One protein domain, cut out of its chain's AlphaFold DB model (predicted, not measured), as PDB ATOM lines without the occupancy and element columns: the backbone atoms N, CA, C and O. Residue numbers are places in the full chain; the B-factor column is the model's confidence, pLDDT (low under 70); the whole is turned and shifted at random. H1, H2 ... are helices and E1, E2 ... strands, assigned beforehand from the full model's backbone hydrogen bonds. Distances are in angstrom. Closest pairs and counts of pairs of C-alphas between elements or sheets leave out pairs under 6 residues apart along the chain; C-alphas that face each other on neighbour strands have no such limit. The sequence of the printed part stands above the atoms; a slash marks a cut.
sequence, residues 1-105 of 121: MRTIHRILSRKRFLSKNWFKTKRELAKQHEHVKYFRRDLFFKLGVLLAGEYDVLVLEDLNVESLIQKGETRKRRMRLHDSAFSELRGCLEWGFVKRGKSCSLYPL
ATOM      1  N   MET A   1      23.277  54.333  49.829       72.44
ATOM      2  CA  MET A   1      24.662  54.879  49.811       72.44
ATOM      3  C   MET A   1      24.792  56.310  49.273       72.44
ATOM      4  O   MET A   1      25.439  57.107  49.942       72.44
ATOM      5  N   ARG A   2      24.181  56.693  48.132       78.62
ATOM      6  CA  ARG A   2      24.333  58.052  47.542       78.62
ATOM      7  C   ARG A   2      24.045  59.208  48.514       78.62
ATOM      8  O   ARG A   2      24.756  60.207  48.505       78.62
ATOM      9  N   THR A   3      23.052  59.055  49.389       85.00
ATOM     10  CA  THR A   3      22.705  60.066  50.400       85.00
ATOM     11  C   THR A   3      23.825  60.273  51.424       85.00
ATOM     12  O   THR A   3      24.156  61.417  51.718       85.00
ATOM     13  N   ILE A   4      24.463  59.199  51.906       85.31
ATOM     14  CA  ILE A   4      25.569  59.275  52.879       85.31
ATOM     15  C   ILE A   4      26.803  59.910  52.234       85.31
ATOM     16  O   ILE A   4      27.406  60.793  52.835       85.31
ATOM     17  N   HIS A   5      27.123  59.553  50.984       87.12
ATOM     18  CA  HIS A   5      28.185  60.223  50.222       87.12
ATOM     19  C   HIS A   5      27.920  61.727  50.066       87.12
ATOM     20  O   HIS A   5      28.812  62.541  50.304       87.12
ATOM     21  N   ARG A   6      26.681  62.114  49.730       88.44
ATOM     22  CA  ARG A   6      26.288  63.526  49.602       88.44
ATOM     23  C   ARG A   6      26.384  64.273  50.933       88.44
ATOM     24  O   ARG A   6      26.816  65.420  50.955       88.44
ATOM     25  N   ILE A   7      25.992  63.635  52.037       89.12
ATOM     26  CA  ILE A   7      26.121  64.211  53.381       89.12
ATOM     27  C   ILE A   7      27.600  64.370  53.738       89.12
ATOM     28  O   ILE A   7      27.988  65.451  54.166       89.12
ATOM     29  N   LEU A   8      28.425  63.340  53.528       89.06
ATOM     30  CA  LEU A   8      29.859  63.362  53.824       89.06
ATOM     31  C   LEU A   8      30.574  64.495  53.079       89.06
ATOM     32  O   LEU A   8      31.320  65.245  53.699       89.06
ATOM     33  N   SER A   9      30.288  64.656  51.784       88.19
ATOM     34  CA  SER A   9      30.873  65.707  50.941       88.19
ATOM     35  C   SER A   9      30.538  67.127  51.406       88.19
ATOM     36  O   SER A   9      31.283  68.049  51.099       88.19
ATOM     37  N   ARG A  10      29.423  67.318  52.122       89.88
ATOM     38  CA  ARG A  10      28.987  68.629  52.634       89.88
ATOM     39  C   ARG A  10      29.492  68.921  54.051       89.88
ATOM     40  O   ARG A  10      29.273  70.017  54.558       89.88
ATOM     41  N   LYS A  11      30.106  67.951  54.739       89.75
ATOM     42  CA  LYS A  11      30.628  68.147  56.102       89.75
ATOM     43  C   LYS A  11      32.017  68.776  56.053       89.75
ATOM     44  O   LYS A  11      32.840  68.400  55.226       89.75
ATOM     45  N   ARG A  12      32.303  69.669  57.009       89.94
ATOM     46  CA  ARG A  12      33.640  70.252  57.182       89.94
ATOM     47  C   ARG A  12      34.668  69.144  57.400       89.94
ATOM     48  O   ARG A  12      34.516  68.341  58.329       89.94
ATOM     49  N   PHE A  13      35.694  69.128  56.557       87.50
ATOM     50  CA  PHE A  13      36.797  68.177  56.628       87.50
ATOM     51  C   PHE A  13      37.428  68.184  58.032       87.50
ATOM     52  O   PHE A  13      37.508  69.232  58.672       87.50
ATOM     53  N   LEU A  14      37.783  66.999  58.543       88.88
ATOM     54  CA  LEU A  14      38.338  66.771  59.891       88.88
ATOM     55  C   LEU A  14      37.457  67.198  61.083       88.88
ATOM     56  O   LEU A  14      37.891  67.141  62.232       88.88
ATOM     57  N   SER A  15      36.196  67.576  60.868       91.69
ATOM     58  CA  SER A  15      35.274  67.789  61.989       91.69
ATOM     59  C   SER A  15      34.881  66.463  62.657       91.69
ATOM     60  O   SER A  15      34.791  65.421  62.005       91.69
ATOM     61  N   LYS A  16      34.541  66.496  63.955       91.88
ATOM     62  CA  LYS A  16      34.032  65.315  64.689       91.88
ATOM     63  C   LYS A  16      32.843  64.653  63.970       91.88
ATOM     64  O   LYS A  16      32.754  63.431  63.904       91.88
ATOM     65  N   ASN A  17      31.961  65.456  63.371       88.94
ATOM     66  CA  ASN A  17      30.810  64.966  62.608       88.94
ATOM     67  C   ASN A  17      31.198  64.354  61.253       88.94
ATOM     68  O   ASN A  17      30.535  63.423  60.806       88.94
ATOM     69  N   TRP A  18      32.269  64.828  60.611       92.50
ATOM     70  CA  TRP A  18      32.795  64.214  59.390       92.50
ATOM     71  C   TRP A  18      33.296  62.789  59.654       92.50
ATOM     72  O   TRP A  18      32.917  61.867  58.933       92.50
ATOM     73  N   PHE A  19      34.047  62.578  60.743       92.50
ATOM     74  CA  PHE A  19      34.505  61.241  61.137       92.50
ATOM     75  C   PHE A  19      33.347  60.287  61.457       92.50
ATOM     76  O   PHE A  19      33.378  59.134  61.027       92.50
ATOM     77  N   LYS A  20      32.304  60.765  62.154       91.56
ATOM     78  CA  LYS A  20      31.091  59.971  62.419       91.56
ATOM     79  C   LYS A  20      30.434  59.498  61.117       91.56
ATOM     80  O   LYS A  20      30.214  58.302  60.954       91.56
ATOM     81  N   THR A  21      30.198  60.405  60.167       91.88
ATOM     82  CA  THR A  21      29.596  60.056  58.867       91.88
ATOM     83  C   THR A  21      30.489  59.126  58.046       91.88
ATOM     84  O   THR A  21      29.986  58.208  57.405       91.88
ATOM     85  N   LYS A  22      31.815  59.325  58.068       91.62
ATOM     86  CA  LYS A  22      32.767  58.445  57.373       91.62
ATOM     87  C   LYS A  22      32.727  57.022  57.935       91.62
ATOM     88  O   LYS A  22      32.723  56.066  57.165       91.62
ATOM     89  N   ARG A  23      32.662  56.880  59.264       93.31
ATOM     90  CA  ARG A  23      32.519  55.577  59.928       93.31
ATOM     91  C   ARG A  23      31.199  54.908  59.558       93.31
ATOM     92  O   ARG A  23      31.200  53.722  59.258       93.31
ATOM     93  N   GLU A  24      30.101  55.658  59.543       91.62
ATOM     94  CA  GLU A  24      28.799  55.129  59.129       91.62
ATOM     95  C   GLU A  24      28.826  54.640  57.678       91.62
ATOM     96  O   GLU A  24      28.401  53.528  57.388       91.62
ATOM     97  N   LEU A  25      29.416  55.420  56.768       92.25
ATOM     98  CA  LEU A  25      29.596  55.004  55.379       92.25
ATOM     99  C   LEU A  25      30.369  53.680  55.279       92.25
ATOM    100  O   LEU A  25      29.935  52.777  54.566       92.25
ATOM    101  N   ALA A  26      31.478  53.553  56.013       92.25
ATOM    102  CA  ALA A  26      32.278  52.332  56.040       92.25
ATOM    103  C   ALA A  26      31.472  51.124  56.546       92.25
ATOM    104  O   ALA A  26      31.485  50.086  55.892       92.25
ATOM    105  N   LYS A  27      30.699  51.279  57.631       94.00
ATOM    106  CA  LYS A  27      29.816  50.220  58.149       94.00
ATOM    107  C   LYS A  27      28.793  49.760  57.115       94.00
ATOM    108  O   LYS A  27      28.568  48.567  56.960       94.00
ATOM    109  N   GLN A  28      28.194  50.692  56.375       90.94
ATOM    110  CA  GLN A  28      27.235  50.346  55.323       90.94
ATOM    111  C   GLN A  28      27.902  49.583  54.169       90.94
ATOM    112  O   GLN A  28      27.311  48.647  53.635       90.94
ATOM    113  N   HIS A  29      29.133  49.945  53.789       89.62
ATOM    114  CA  HIS A  29      29.908  49.169  52.812       89.62
ATOM    115  C   HIS A  29      30.226  47.767  53.315       89.62
ATOM    116  O   HIS A  29      30.085  46.802  52.566       89.62
ATOM    117  N   GLU A  30      30.613  47.655  54.580       93.00
ATOM    118  CA  GLU A  30      30.902  46.381  55.222       93.00
ATOM    119  C   GLU A  30      29.660  45.482  55.271       93.00
ATOM    120  O   GLU A  30      29.716  44.325  54.862       93.00
ATOM    121  N   HIS A  31      28.508  46.038  55.651       93.44
ATOM    122  CA  HIS A  31      27.238  45.321  55.685       93.44
ATOM    123  C   HIS A  31      26.834  44.790  54.303       93.44
ATOM    124  O   HIS A  31      26.513  43.612  54.167       93.44
ATOM    125  N   VAL A  32      26.912  45.622  53.256       90.56
ATOM    126  CA  VAL A  32      26.626  45.183  51.877       90.56
ATOM    127  C   VAL A  32      27.604  44.096  51.425       90.56
ATOM    128  O   VAL A  32      27.191  43.141  50.767       90.56
ATOM    129  N   LYS A  33      28.885  44.211  51.792       90.19
ATOM    130  CA  LYS A  33      29.904  43.201  51.489       90.19
ATOM    131  C   LYS A  33      29.591  41.866  52.169       90.19
ATOM    132  O   LYS A  33      29.630  40.835  51.503       90.19
ATOM    133  N   TYR A  34      29.251  41.869  53.459       92.12
ATOM    134  CA  TYR A  34      28.887  40.642  54.173       92.12
ATOM    135  C   TYR A  34      27.601  40.023  53.640       92.12
ATOM    136  O   TYR A  34      27.580  38.823  53.396       92.12
ATOM    137  N   PHE A  35      26.568  40.831  53.386       92.88
ATOM    138  CA  PHE A  35      25.315  40.350  52.805       92.88
ATOM    139  C   PHE A  35      25.540  39.673  51.448       92.88
ATOM    140  O   PHE A  35      25.033  38.584  51.196       92.88
ATOM    141  N   ARG A  36      26.350  40.290  50.582       91.19
ATOM    142  CA  ARG A  36      26.705  39.716  49.280       91.19
ATOM    143  C   ARG A  36      27.445  38.389  49.427       91.19
ATOM    144  O   ARG A  36      27.123  37.427  48.738       91.19
ATOM    145  N   ARG A  37      28.423  38.335  50.330       90.88
ATOM    146  CA  ARG A  37      29.212  37.126  50.569       90.88
ATOM    147  C   ARG A  37      28.353  35.990  51.126       90.88
ATOM    148  O   ARG A  37      28.485  34.860  50.673       90.88
ATOM    149  N   ASP A  38      27.454  36.297  52.056       93.81
ATOM    150  CA  ASP A  38      26.479  35.345  52.598       93.81
ATOM    151  C   ASP A  38      25.549  34.803  51.501       93.81
ATOM    152  O   ASP A  38      25.364  33.592  51.385       93.81
ATOM    153  N   LEU A  39      25.047  35.678  50.621       92.81
ATOM    154  CA  LEU A  39      24.254  35.272  49.457       92.81
ATOM    155  C   LEU A  39      25.031  34.313  48.544       92.81
ATOM    156  O   LEU A  39      24.504  33.272  48.161       92.81
ATOM    157  N   PHE A  40      26.284  34.632  48.213       91.69
ATOM    158  CA  PHE A  40      27.110  33.786  47.345       91.69
ATOM    159  C   PHE A  40      27.407  32.422  47.972       91.69
ATOM    160  O   PHE A  40      27.355  31.409  47.277       91.69
ATOM    161  N   PHE A  41      27.650  32.367  49.283       91.44
ATOM    162  CA  PHE A  41      27.823  31.093  49.981       91.44
ATOM    163  C   PHE A  41      26.546  30.258  50.004       91.44
ATOM    164  O   PHE A  41      26.614  29.053  49.768       91.44
ATOM    165  N   LYS A  42      25.383  30.877  50.237       93.44
ATOM    166  CA  LYS A  42      24.088  30.185  50.174       93.44
ATOM    167  C   LYS A  42      23.839  29.602  48.787       93.44
ATOM    168  O   LYS A  42      23.479  28.435  48.688       93.44
ATOM    169  N   LEU A  43      24.113  30.366  47.729       91.12
ATOM    170  CA  LEU A  43      24.026  29.873  46.351       91.12
ATOM    171  C   LEU A  43      24.978  28.702  46.104       91.12
ATOM    172  O   LEU A  43      24.555  27.686  45.565       91.12
ATOM    173  N   GLY A  44      26.234  28.803  46.544       89.44
ATOM    174  CA  GLY A  44      27.200  27.710  46.408       89.44
ATOM    175  C   GLY A  44      26.763  26.438  47.127       89.44
ATOM    176  O   GLY A  44      26.894  25.350  46.581       89.44
ATOM    177  N   VAL A  45      26.191  26.567  48.325       89.88
ATOM    178  CA  VAL A  45      25.656  25.438  49.099       89.88
ATOM    179  C   VAL A  45      24.452  24.793  48.415       89.88
ATOM    180  O   VAL A  45      24.383  23.566  48.387       89.88
ATOM    181  N   LEU A  46      23.532  25.599  47.876       91.50
ATOM    182  CA  LEU A  46      22.355  25.115  47.151       91.50
ATOM    183  C   LEU A  46      22.767  24.386  45.866       91.50
ATOM    184  O   LEU A  46      22.431  23.220  45.688       91.50
ATOM    185  N   LEU A  47      23.589  25.028  45.031       89.06
ATOM    186  CA  LEU A  47      24.062  24.453  43.771       89.06
ATOM    187  C   LEU A  47      24.880  23.179  43.992       89.06
ATOM    188  O   LEU A  47      24.682  22.199  43.288       89.06
ATOM    189  N   ALA A  48      25.760  23.152  44.992       87.25
ATOM    190  CA  ALA A  48      26.517  21.947  45.320       87.25
ATOM    191  C   ALA A  48      25.666  20.866  46.011       87.25
ATOM    192  O   ALA A  48      26.149  19.756  46.241       87.25
ATOM    193  N   GLY A  49      24.436  21.179  46.424       87.56
ATOM    194  CA  GLY A  49      23.451  20.192  46.859       87.56
ATOM    195  C   GLY A  49      22.797  19.492  45.672       87.56
ATOM    196  O   GLY A  49      22.688  18.273  45.683       87.56
ATOM    197  N   GLU A  50      22.429  20.256  44.645       89.19
ATOM    198  CA  GLU A  50      21.649  19.764  43.502       89.19
ATOM    199  C   GLU A  50      22.505  19.244  42.337       89.19
ATOM    200  O   GLU A  50      22.085  18.330  41.635       89.19
ATOM    201  N   TYR A  51      23.710  19.788  42.138       87.88
ATOM    202  CA  TYR A  51      24.570  19.486  40.989       87.88
ATOM    203  C   TYR A  51      25.938  18.957  41.423       87.88
ATOM    204  O   TYR A  51      26.513  19.415  42.414       87.88
ATOM    205  N   ASP A  52      26.490  18.008  40.668       79.69
ATOM    206  CA  ASP A  52      27.816  17.417  40.924       79.69
ATOM    207  C   ASP A  52      28.949  18.110  40.162       79.69
ATOM    208  O   ASP A  52      30.105  18.062  40.588       79.69
ATOM    209  N   VAL A  53      28.612  18.795  39.067       81.44
ATOM    210  CA  VAL A  53      29.564  19.514  38.220       81.44
ATOM    211  C   VAL A  53      29.116  20.960  38.061       81.44
ATOM    212  O   VAL A  53      27.995  21.227  37.634       81.44
ATOM    213  N   LEU A  54      30.014  21.893  38.374       84.19
ATOM    214  CA  LEU A  54      29.835  23.313  38.088       84.19
ATOM    215  C   LEU A  54      30.703  23.701  36.891       84.19
ATOM    216  O   LEU A  54      31.930  23.640  36.972       84.19
ATOM    217  N   VAL A  55      30.072  24.134  35.801       82.00
ATOM    218  CA  VAL A  55      30.771  24.724  34.654       82.00
ATOM    219  C   VAL A  55      30.565  26.229  34.698       82.00
ATOM    220  O   VAL A  55      29.442  26.712  34.571       82.00
ATOM    221  N   LEU A  56      31.648  26.970  34.913       81.38
ATOM    222  CA  LEU A  56      31.637  28.427  34.857       81.38
ATOM    223  C   LEU A  56      32.239  28.873  33.529       81.38
ATOM    224  O   LEU A  56      33.320  28.429  33.149       81.38
ATOM    225  N   GLU A  57      31.556  29.772  32.832       80.56
ATOM    226  CA  GLU A  57      32.152  30.435  31.677       80.56
ATOM    227  C   GLU A  57      33.311  31.324  32.139       80.56
ATOM    228  O   GLU A  57      33.184  32.081  33.111       80.56
ATOM    229  N   ASP A  58      34.440  31.255  31.431       74.69
ATOM    230  CA  ASP A  58      35.554  32.180  31.629       74.69
ATOM    231  C   ASP A  58      35.192  33.552  31.054       74.69
ATOM    232  O   ASP A  58      35.543  33.939  29.934       74.69
ATOM    233  N   LEU A  59      34.385  34.278  31.820       74.31
ATOM    234  CA  LEU A  59      33.943  35.604  31.460       74.31
ATOM    235  C   LEU A  59      35.064  36.592  31.778       74.31
ATOM    236  O   LEU A  59      35.298  36.922  32.942       74.31
ATOM    237  N   ASN A  60      35.726  37.132  30.754       76.00
ATOM    238  CA  ASN A  60      36.654  38.244  30.948       76.00
ATOM    239  C   ASN A  60      35.866  39.526  31.285       76.00
ATOM    240  O   ASN A  60      35.544  40.346  30.418       76.00
ATOM    241  N   VAL A  61      35.531  39.681  32.568       75.12
ATOM    242  CA  VAL A  61      34.711  40.778  33.101       75.12
ATOM    243  C   VAL A  61      35.349  42.137  32.824       75.12
ATOM    244  O   VAL A  61      34.637  43.093  32.521       75.12
ATOM    245  N   GLU A  62      36.679  42.226  32.865       77.19
ATOM    246  CA  GLU A  62      37.404  43.460  32.563       77.19
ATOM    247  C   GLU A  62      37.147  43.902  31.120       77.19
ATOM    248  O   GLU A  62      36.737  45.041  30.877       77.19
ATOM    249  N   SER A  63      37.269  42.972  30.170       77.38
ATOM    250  CA  SER A  63      36.982  43.245  28.762       77.38
ATOM    251  C   SER A  63      35.522  43.659  28.536       77.38
ATOM    252  O   SER A  63      35.249  44.551  27.734       77.38
ATOM    253  N   LEU A  64      34.571  43.080  29.277       78.12
ATOM    254  CA  LEU A  64      33.153  43.440  29.187       78.12
ATOM    255  C   LEU A  64      32.844  44.812  29.780       78.12
ATOM    256  O   LEU A  64      31.962  45.513  29.278       78.12
ATOM    257  N   ILE A  65      33.553  45.200  30.841       80.44
ATOM    258  CA  ILE A  65      33.449  46.539  31.414       80.44
ATOM    259  C   ILE A  65      33.998  47.555  30.413       80.44
ATOM    260  O   ILE A  65      33.333  48.557  30.157       80.44
ATOM    261  N   GLN A  66      35.153  47.294  29.799       79.56
ATOM    262  CA  GLN A  66      35.759  48.200  28.820       79.56
ATOM    263  C   GLN A  66      34.905  48.338  27.548       79.56
ATOM    264  O   GLN A  66      34.643  49.454  27.105       79.56
ATOM    265  N   LYS A  67      34.379  47.226  27.017       80.12
ATOM    266  CA  LYS A  67      33.495  47.191  25.834       80.12
ATOM    267  C   LYS A  67      32.046  47.596  26.126       80.12
ATOM    268  O   LYS A  67      31.196  47.574  25.240       80.12
ATOM    269  N   GLY A  68      31.707  47.908  27.375       76.12
ATOM    270  CA  GLY A  68      30.344  48.250  27.753       76.12
ATOM    271  C   GLY A  68      29.904  49.579  27.142       76.12
ATOM    272  O   GLY A  68      30.326  50.632  27.616       76.12
ATOM    273  N   GLU A  69      28.991  49.532  26.170       73.94
ATOM    274  CA  GLU A  69      28.479  50.703  25.438       73.94
ATOM    275  C   GLU A  69      27.897  51.781  26.367       73.94
ATOM    276  O   GLU A  69      28.187  52.970  26.245       73.94
ATOM    277  N   THR A  70      27.122  51.375  27.378       83.31
ATOM    278  CA  THR A  70      26.471  52.310  28.307       83.31
ATOM    279  C   THR A  70      27.160  52.362  29.671       83.31
ATOM    280  O   THR A  70      27.411  51.331  30.302       83.31
ATOM    281  N   ARG A  71      27.314  53.572  30.234       80.75
ATOM    282  CA  ARG A  71      27.798  53.798  31.616       80.75
ATOM    283  C   ARG A  71      27.043  52.963  32.659       80.75
ATOM    284  O   ARG A  71      27.650  52.434  33.586       80.75
ATOM    285  N   LYS A  72      25.723  52.820  32.501       83.12
ATOM    286  CA  LYS A  72      24.866  52.023  33.397       83.12
ATOM    287  C   LYS A  72      25.225  50.535  33.364       83.12
ATOM    288  O   LYS A  72      25.226  49.900  34.413       83.12
ATOM    289  N   ARG A  73      25.548  49.995  32.183       80.75
ATOM    290  CA  ARG A  73      25.971  48.599  32.007       80.75
ATOM    291  C   ARG A  73      27.322  48.360  32.676       80.75
ATOM    292  O   ARG A  73      27.425  47.442  33.478       80.75
ATOM    293  N   ARG A  74      28.301  49.244  32.449       81.62
ATOM    294  CA  ARG A  74      29.620  49.175  33.110       81.62
ATOM    295  C   ARG A  74      29.511  49.193  34.632       81.62
ATOM    296  O   ARG A  74      30.103  48.357  35.300       81.62
ATOM    297  N   MET A  75      28.706  50.108  35.173       79.31
ATOM    298  CA  MET A  75      28.517  50.232  36.620       79.31
ATOM    299  C   MET A  75      27.860  48.984  37.222       79.31
ATOM    300  O   MET A  75      28.284  48.526  38.272       79.31
ATOM    301  N   ARG A  76      26.879  48.387  36.530       80.25
ATOM    302  CA  ARG A  76      26.268  47.119  36.958       80.25
ATOM    303  C   ARG A  76      27.268  45.969  36.941       80.25
ATOM    304  O   ARG A  76      27.351  45.267  37.932       80.25
ATOM    305  N   LEU A  77      28.039  45.820  35.862       80.38
ATOM    306  CA  LEU A  77      29.065  44.775  35.754       80.38
ATOM    307  C   LEU A  77      30.118  44.895  36.861       80.38
ATOM    308  O   LEU A  77      30.523  43.888  37.433       80.38
ATOM    309  N   HIS A  78      30.506  46.124  37.204       77.56
ATOM    310  CA  HIS A  78      31.398  46.391  38.327       77.56
ATOM    311  C   HIS A  78      30.745  46.058  39.683       77.56
ATOM    312  O   HIS A  78      31.388  45.486  40.560       77.56
ATOM    313  N   ASP A  79      29.460  46.375  39.864       76.88
ATOM    314  CA  ASP A  79      28.719  46.080  41.098       76.88
ATOM    315  C   ASP A  79      28.415  44.580  41.284       76.88
ATOM    316  O   ASP A  79      28.222  44.138  42.420       76.88
ATOM    317  N   SER A  80      28.381  43.792  40.202       75.25
ATOM    318  CA  SER A  80      28.031  42.362  40.208       75.25
ATOM    319  C   SER A  80      29.058  41.454  40.893       75.25
ATOM    320  O   SER A  80      28.701  40.339  41.255       75.25
ATOM    321  N   ALA A  81      30.302  41.908  41.094       80.50
ATOM    322  CA  ALA A  81      31.353  41.176  41.817       80.50
ATOM    323  C   ALA A  81      31.526  39.700  41.380       80.50
ATOM    324  O   ALA A  81      31.662  38.801  42.208       80.50
ATOM    325  N   PHE A  82      31.529  39.453  40.065       81.25
ATOM    326  CA  PHE A  82      31.619  38.108  39.476       81.25
ATOM    327  C   PHE A  82      32.838  37.301  39.941       81.25
ATOM    328  O   PHE A  82      32.734  36.091  40.118       81.25
ATOM    329  N   SER A  83      33.976  37.955  40.184       82.12
ATOM    330  CA  SER A  83      35.179  37.305  40.717       82.12
ATOM    331  C   SER A  83      34.971  36.763  42.134       82.12
ATOM    332  O   SER A  83      35.371  35.639  42.431       82.12
ATOM    333  N   GLU A  84      34.300  37.528  43.003       85.00
ATOM    334  CA  GLU A  84      33.957  37.092  44.361       85.00
ATOM    335  C   GLU A  84      32.950  35.938  44.337       85.00
ATOM    336  O   GLU A  84      33.105  34.976  45.090       85.00
ATOM    337  N   LEU A  85      31.940  36.020  43.462       87.50
ATOM    338  CA  LEU A  85      30.960  34.950  43.261       87.50
ATOM    339  C   LEU A  85      31.658  33.650  42.857       87.50
ATOM    340  O   LEU A  85      31.474  32.632  43.517       87.50
ATOM    341  N   ARG A  86      32.490  33.708  41.814       87.19
ATOM    342  CA  ARG A  86      33.249  32.564  41.308       87.19
ATOM    343  C   ARG A  86      34.081  31.908  42.408       87.19
ATOM    344  O   ARG A  86      33.936  30.712  42.628       87.19
ATOM    345  N   GLY A  87      34.854  32.693  43.159       87.12
ATOM    346  CA  GLY A  87      35.657  32.162  44.263       87.12
ATOM    347  C   GLY A  87      34.815  31.510  45.370       87.12
ATOM    348  O   GLY A  87      35.206  30.481  45.918       87.12
ATOM    349  N   CYS A  88      33.639  32.064  45.692       88.75
ATOM    350  CA  CYS A  88      32.737  31.457  46.678       88.75
ATOM    351  C   CYS A  88      32.134  30.133  46.181       88.75
ATOM    352  O   CYS A  88      32.016  29.189  46.964       88.75
ATOM    353  N   LEU A  89      31.758  30.060  44.901       88.06
ATOM    354  CA  LEU A  89      31.205  28.852  44.287       88.06
ATOM    355  C   LEU A  89      32.260  27.749  44.166       88.06
ATOM    356  O   LEU A  89      32.016  26.636  44.624       88.06
ATOM    357  N   GLU A  90      33.441  28.063  43.628       87.56
ATOM    358  CA  GLU A  90      34.570  27.129  43.536       87.56
ATOM    359  C   GLU A  90      34.897  26.547  44.915       87.56
ATOM    360  O   GLU A  90      34.950  25.331  45.083       87.56
ATOM    361  N   TRP A  91      35.000  27.399  45.940       88.62
ATOM    362  CA  TRP A  91      35.221  26.935  47.310       88.62
ATOM    363  C   TRP A  91      34.098  26.016  47.816       88.62
ATOM    364  O   TRP A  91      34.374  25.003  48.460       88.62
ATOM    365  N   GLY A  92      32.834  26.347  47.531       86.62
ATOM    366  CA  GLY A  92      31.677  25.553  47.953       86.62
ATOM    367  C   GLY A  92      31.658  24.144  47.354       86.62
ATOM    368  O   GLY A  92      31.353  23.185  48.065       86.62
ATOM    369  N   PHE A  93      32.030  24.019  46.079       87.19
ATOM    370  CA  PHE A  93      32.118  22.740  45.371       87.19
ATOM    371  C   PHE A  93      33.348  21.933  45.802       87.19
ATOM    372  O   PHE A  93      33.206  20.767  46.174       87.19
ATOM    373  N   VAL A  94      34.525  22.567  45.882       86.25
ATOM    374  CA  VAL A  94      35.769  21.921  46.340       86.25
ATOM    375  C   VAL A  94      35.619  21.372  47.758       86.25
ATOM    376  O   VAL A  94      35.998  20.233  48.021       86.25
ATOM    377  N   LYS A  95      34.996  22.126  48.675       86.75
ATOM    378  CA  LYS A  95      34.762  21.672  50.057       86.75
ATOM    379  C   LYS A  95      33.908  20.401  50.140       86.75
ATOM    380  O   LYS A  95      33.996  19.668  51.120       86.75
ATOM    381  N   ARG A  96      33.068  20.153  49.135       85.00
ATOM    382  CA  ARG A  96      32.191  18.979  49.040       85.00
ATOM    383  C   ARG A  96      32.772  17.872  48.157       85.00
ATOM    384  O   ARG A  96      32.089  16.880  47.937       85.00
ATOM    385  N   GLY A  97      34.003  18.036  47.663       84.50
ATOM    386  CA  GLY A  97      34.662  17.074  46.775       84.50
ATOM    387  C   GLY A  97      34.076  17.030  45.363       84.50
ATOM    388  O   GLY A  97      34.218  16.021  44.682       84.50
ATOM    389  N   LYS A  98      33.392  18.097  44.930       85.38
ATOM    390  CA  LYS A  98      32.731  18.188  43.623       85.38
ATOM    391  C   LYS A  98      33.595  18.933  42.606       85.38
ATOM    392  O   LYS A  98      34.382  19.807  42.971       85.38
ATOM    393  N   SER A  99      33.418  18.609  41.328       81.69
ATOM    394  CA  SER A  99      34.238  19.154  40.243       81.69
ATOM    395  C   SER A  99      33.736  20.521  39.781       81.69
ATOM    396  O   SER A  99      32.560  20.696  39.459       81.69
ATOM    397  N   CYS A 100      34.648  21.488  39.693       79.50
ATOM    398  CA  CYS A 100      34.417  22.782  39.058       79.50
ATOM    399  C   CYS A 100      35.338  22.922  37.840       79.50
ATOM    400  O   CYS A 100      36.553  22.770  37.963       79.50
ATOM    401  N   SER A 101      34.767  23.202  36.668       80.50
ATOM    402  CA  SER A 101      35.521  23.426  35.434       80.50
ATOM    403  C   SER A 101      35.240  24.815  34.875       80.50
ATOM    404  O   SER A 101      34.134  25.344  35.005       80.50
ATOM    405  N   LEU A 102      36.257  25.401  34.249       78.44
ATOM    406  CA  LEU A 102      36.142  26.660  33.529       78.44
ATOM    407  C   LEU A 102      36.053  26.351  32.051       78.44
ATOM    408  O   LEU A 102      36.970  25.754  31.486       78.44
ATOM    409  N   TYR A 103      34.968  26.781  31.426       77.88
ATOM    410  CA  TYR A 103      34.849  26.672  29.988       77.88
ATOM    411  C   TYR A 103      35.344  27.971  29.350       77.88
ATOM    412  O   TYR A 103      34.750  29.030  29.588       77.88
ATOM    413  N   PRO A 104      36.440  27.943  28.572       65.06
ATOM    414  CA  PRO A 104      36.937  29.149  27.944       65.06
ATOM    415  C   PRO A 104      35.963  29.579  26.844       65.06
ATOM    416  O   PRO A 104      35.610  28.794  25.968       65.06
ATOM    417  N   LEU A 105      35.569  30.854  26.852       60.00
ATOM    418  CA  LEU A 105      34.663  31.469  25.866       60.00
ATOM    419  C   LEU A 105      35.286  31.615  24.460       60.00
ATOM    420  O   LEU A 105      34.779  32.362  23.622       60.00
TER     421      LEU A 105
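What this domain is: This is residues 1 to 105 of the 121 residues of an uncharacterized protein of Candidatus Marsarchaeota G2 archaeon ECH_B_1 (UniProt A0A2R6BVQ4). A small parallel sheet of two strands, E1 and E2, stands near one end of a very long helix, H2, with H5 packing on the sheet by residues 86 to 94 and crossing residues 37 to 48 of H2. At the other end of H2 the short helix H1 folds back on it as a helical hairpin, while a second helical hairpin, H3 and H4, lies away from H2 beyond the first residues of H5. The printed part has 105 residues, with five named helices and two named strands in the order H1 H2 E1 H3 H4 H5 E2; the class is mostly helix. The whole is loose, with a radius of gyration of the C-alphas of 18.6 A, and flat, spanning 55 by 33 by 17 A, with H2 along the length.

Where its parts are: Strand E1 is residues 53 to 58, 15.5 A from first to last C-alpha, and E2 is residues 99 to 104, 16.1 A, ending at C-alpha 104 (36.937, 29.149, 27.944). H5, residues 82 to 94, is 18.1 A long. H2, residues 16 to 50, measures 51.7 A, from C-alpha 16 at (34.032, 65.315, 64.689) to C-alpha 50 at (21.649, 19.764, 43.502). H1 is residues 2 to 10, H3 residues 61 to 66 and H4 residues 71 to 79.

How they stand to each other: E1 and E2 are parallel neighbours, their directions at 26 degrees; N 54 and O 99 are 3.0 A apart and N 103 and O 56 2.9 A, within hydrogen-bond range. E1, H3 H4 H5, E2 form a strand-helix-strand unit, two parallel neighbour strands with helices between them along the chain. The closest C-alphas of H5 and E2 are those of Glu 90 and Cys 100, 6.2 A apart. H5 touches H2 at a steep tilt of 44 degrees, the same way, closest at the C-alphas of Leu 89 and Gly 44, 4.7 A. H1 and H2 form a helical hairpin: they touch at a shallow tilt of 22 degrees, opposite ways, through residues 18 to 25 of H2, with the C-alphas of Leu 8 and Thr 21 closest at 6.0 A. H3 and H4 form another, at a shallow tilt of 23 degrees, closest at the C-alphas of Ile 65 and Arg 74, 4.9 A. H3 is close to H5 but not clearly touching, the C-alphas of Val 61 and Phe 82 being 7.6 A apart. H2 is apart from H3, H4 and E2. The helix packing is mostly aligned, but only just, 2 of 3 touching pairs being at a shallow tilt. In the five helices every O i to N i+4 pair is within hydrogen-bond range.

The domain as a whole: The two C-alphas farthest apart are those of Arg 12 and Asp 52, at 55.6 A. The printed part has no cut, and its six links are tight. The mean pLDDT of the printed part is 85.2, and residues 104 to 105 are under 70.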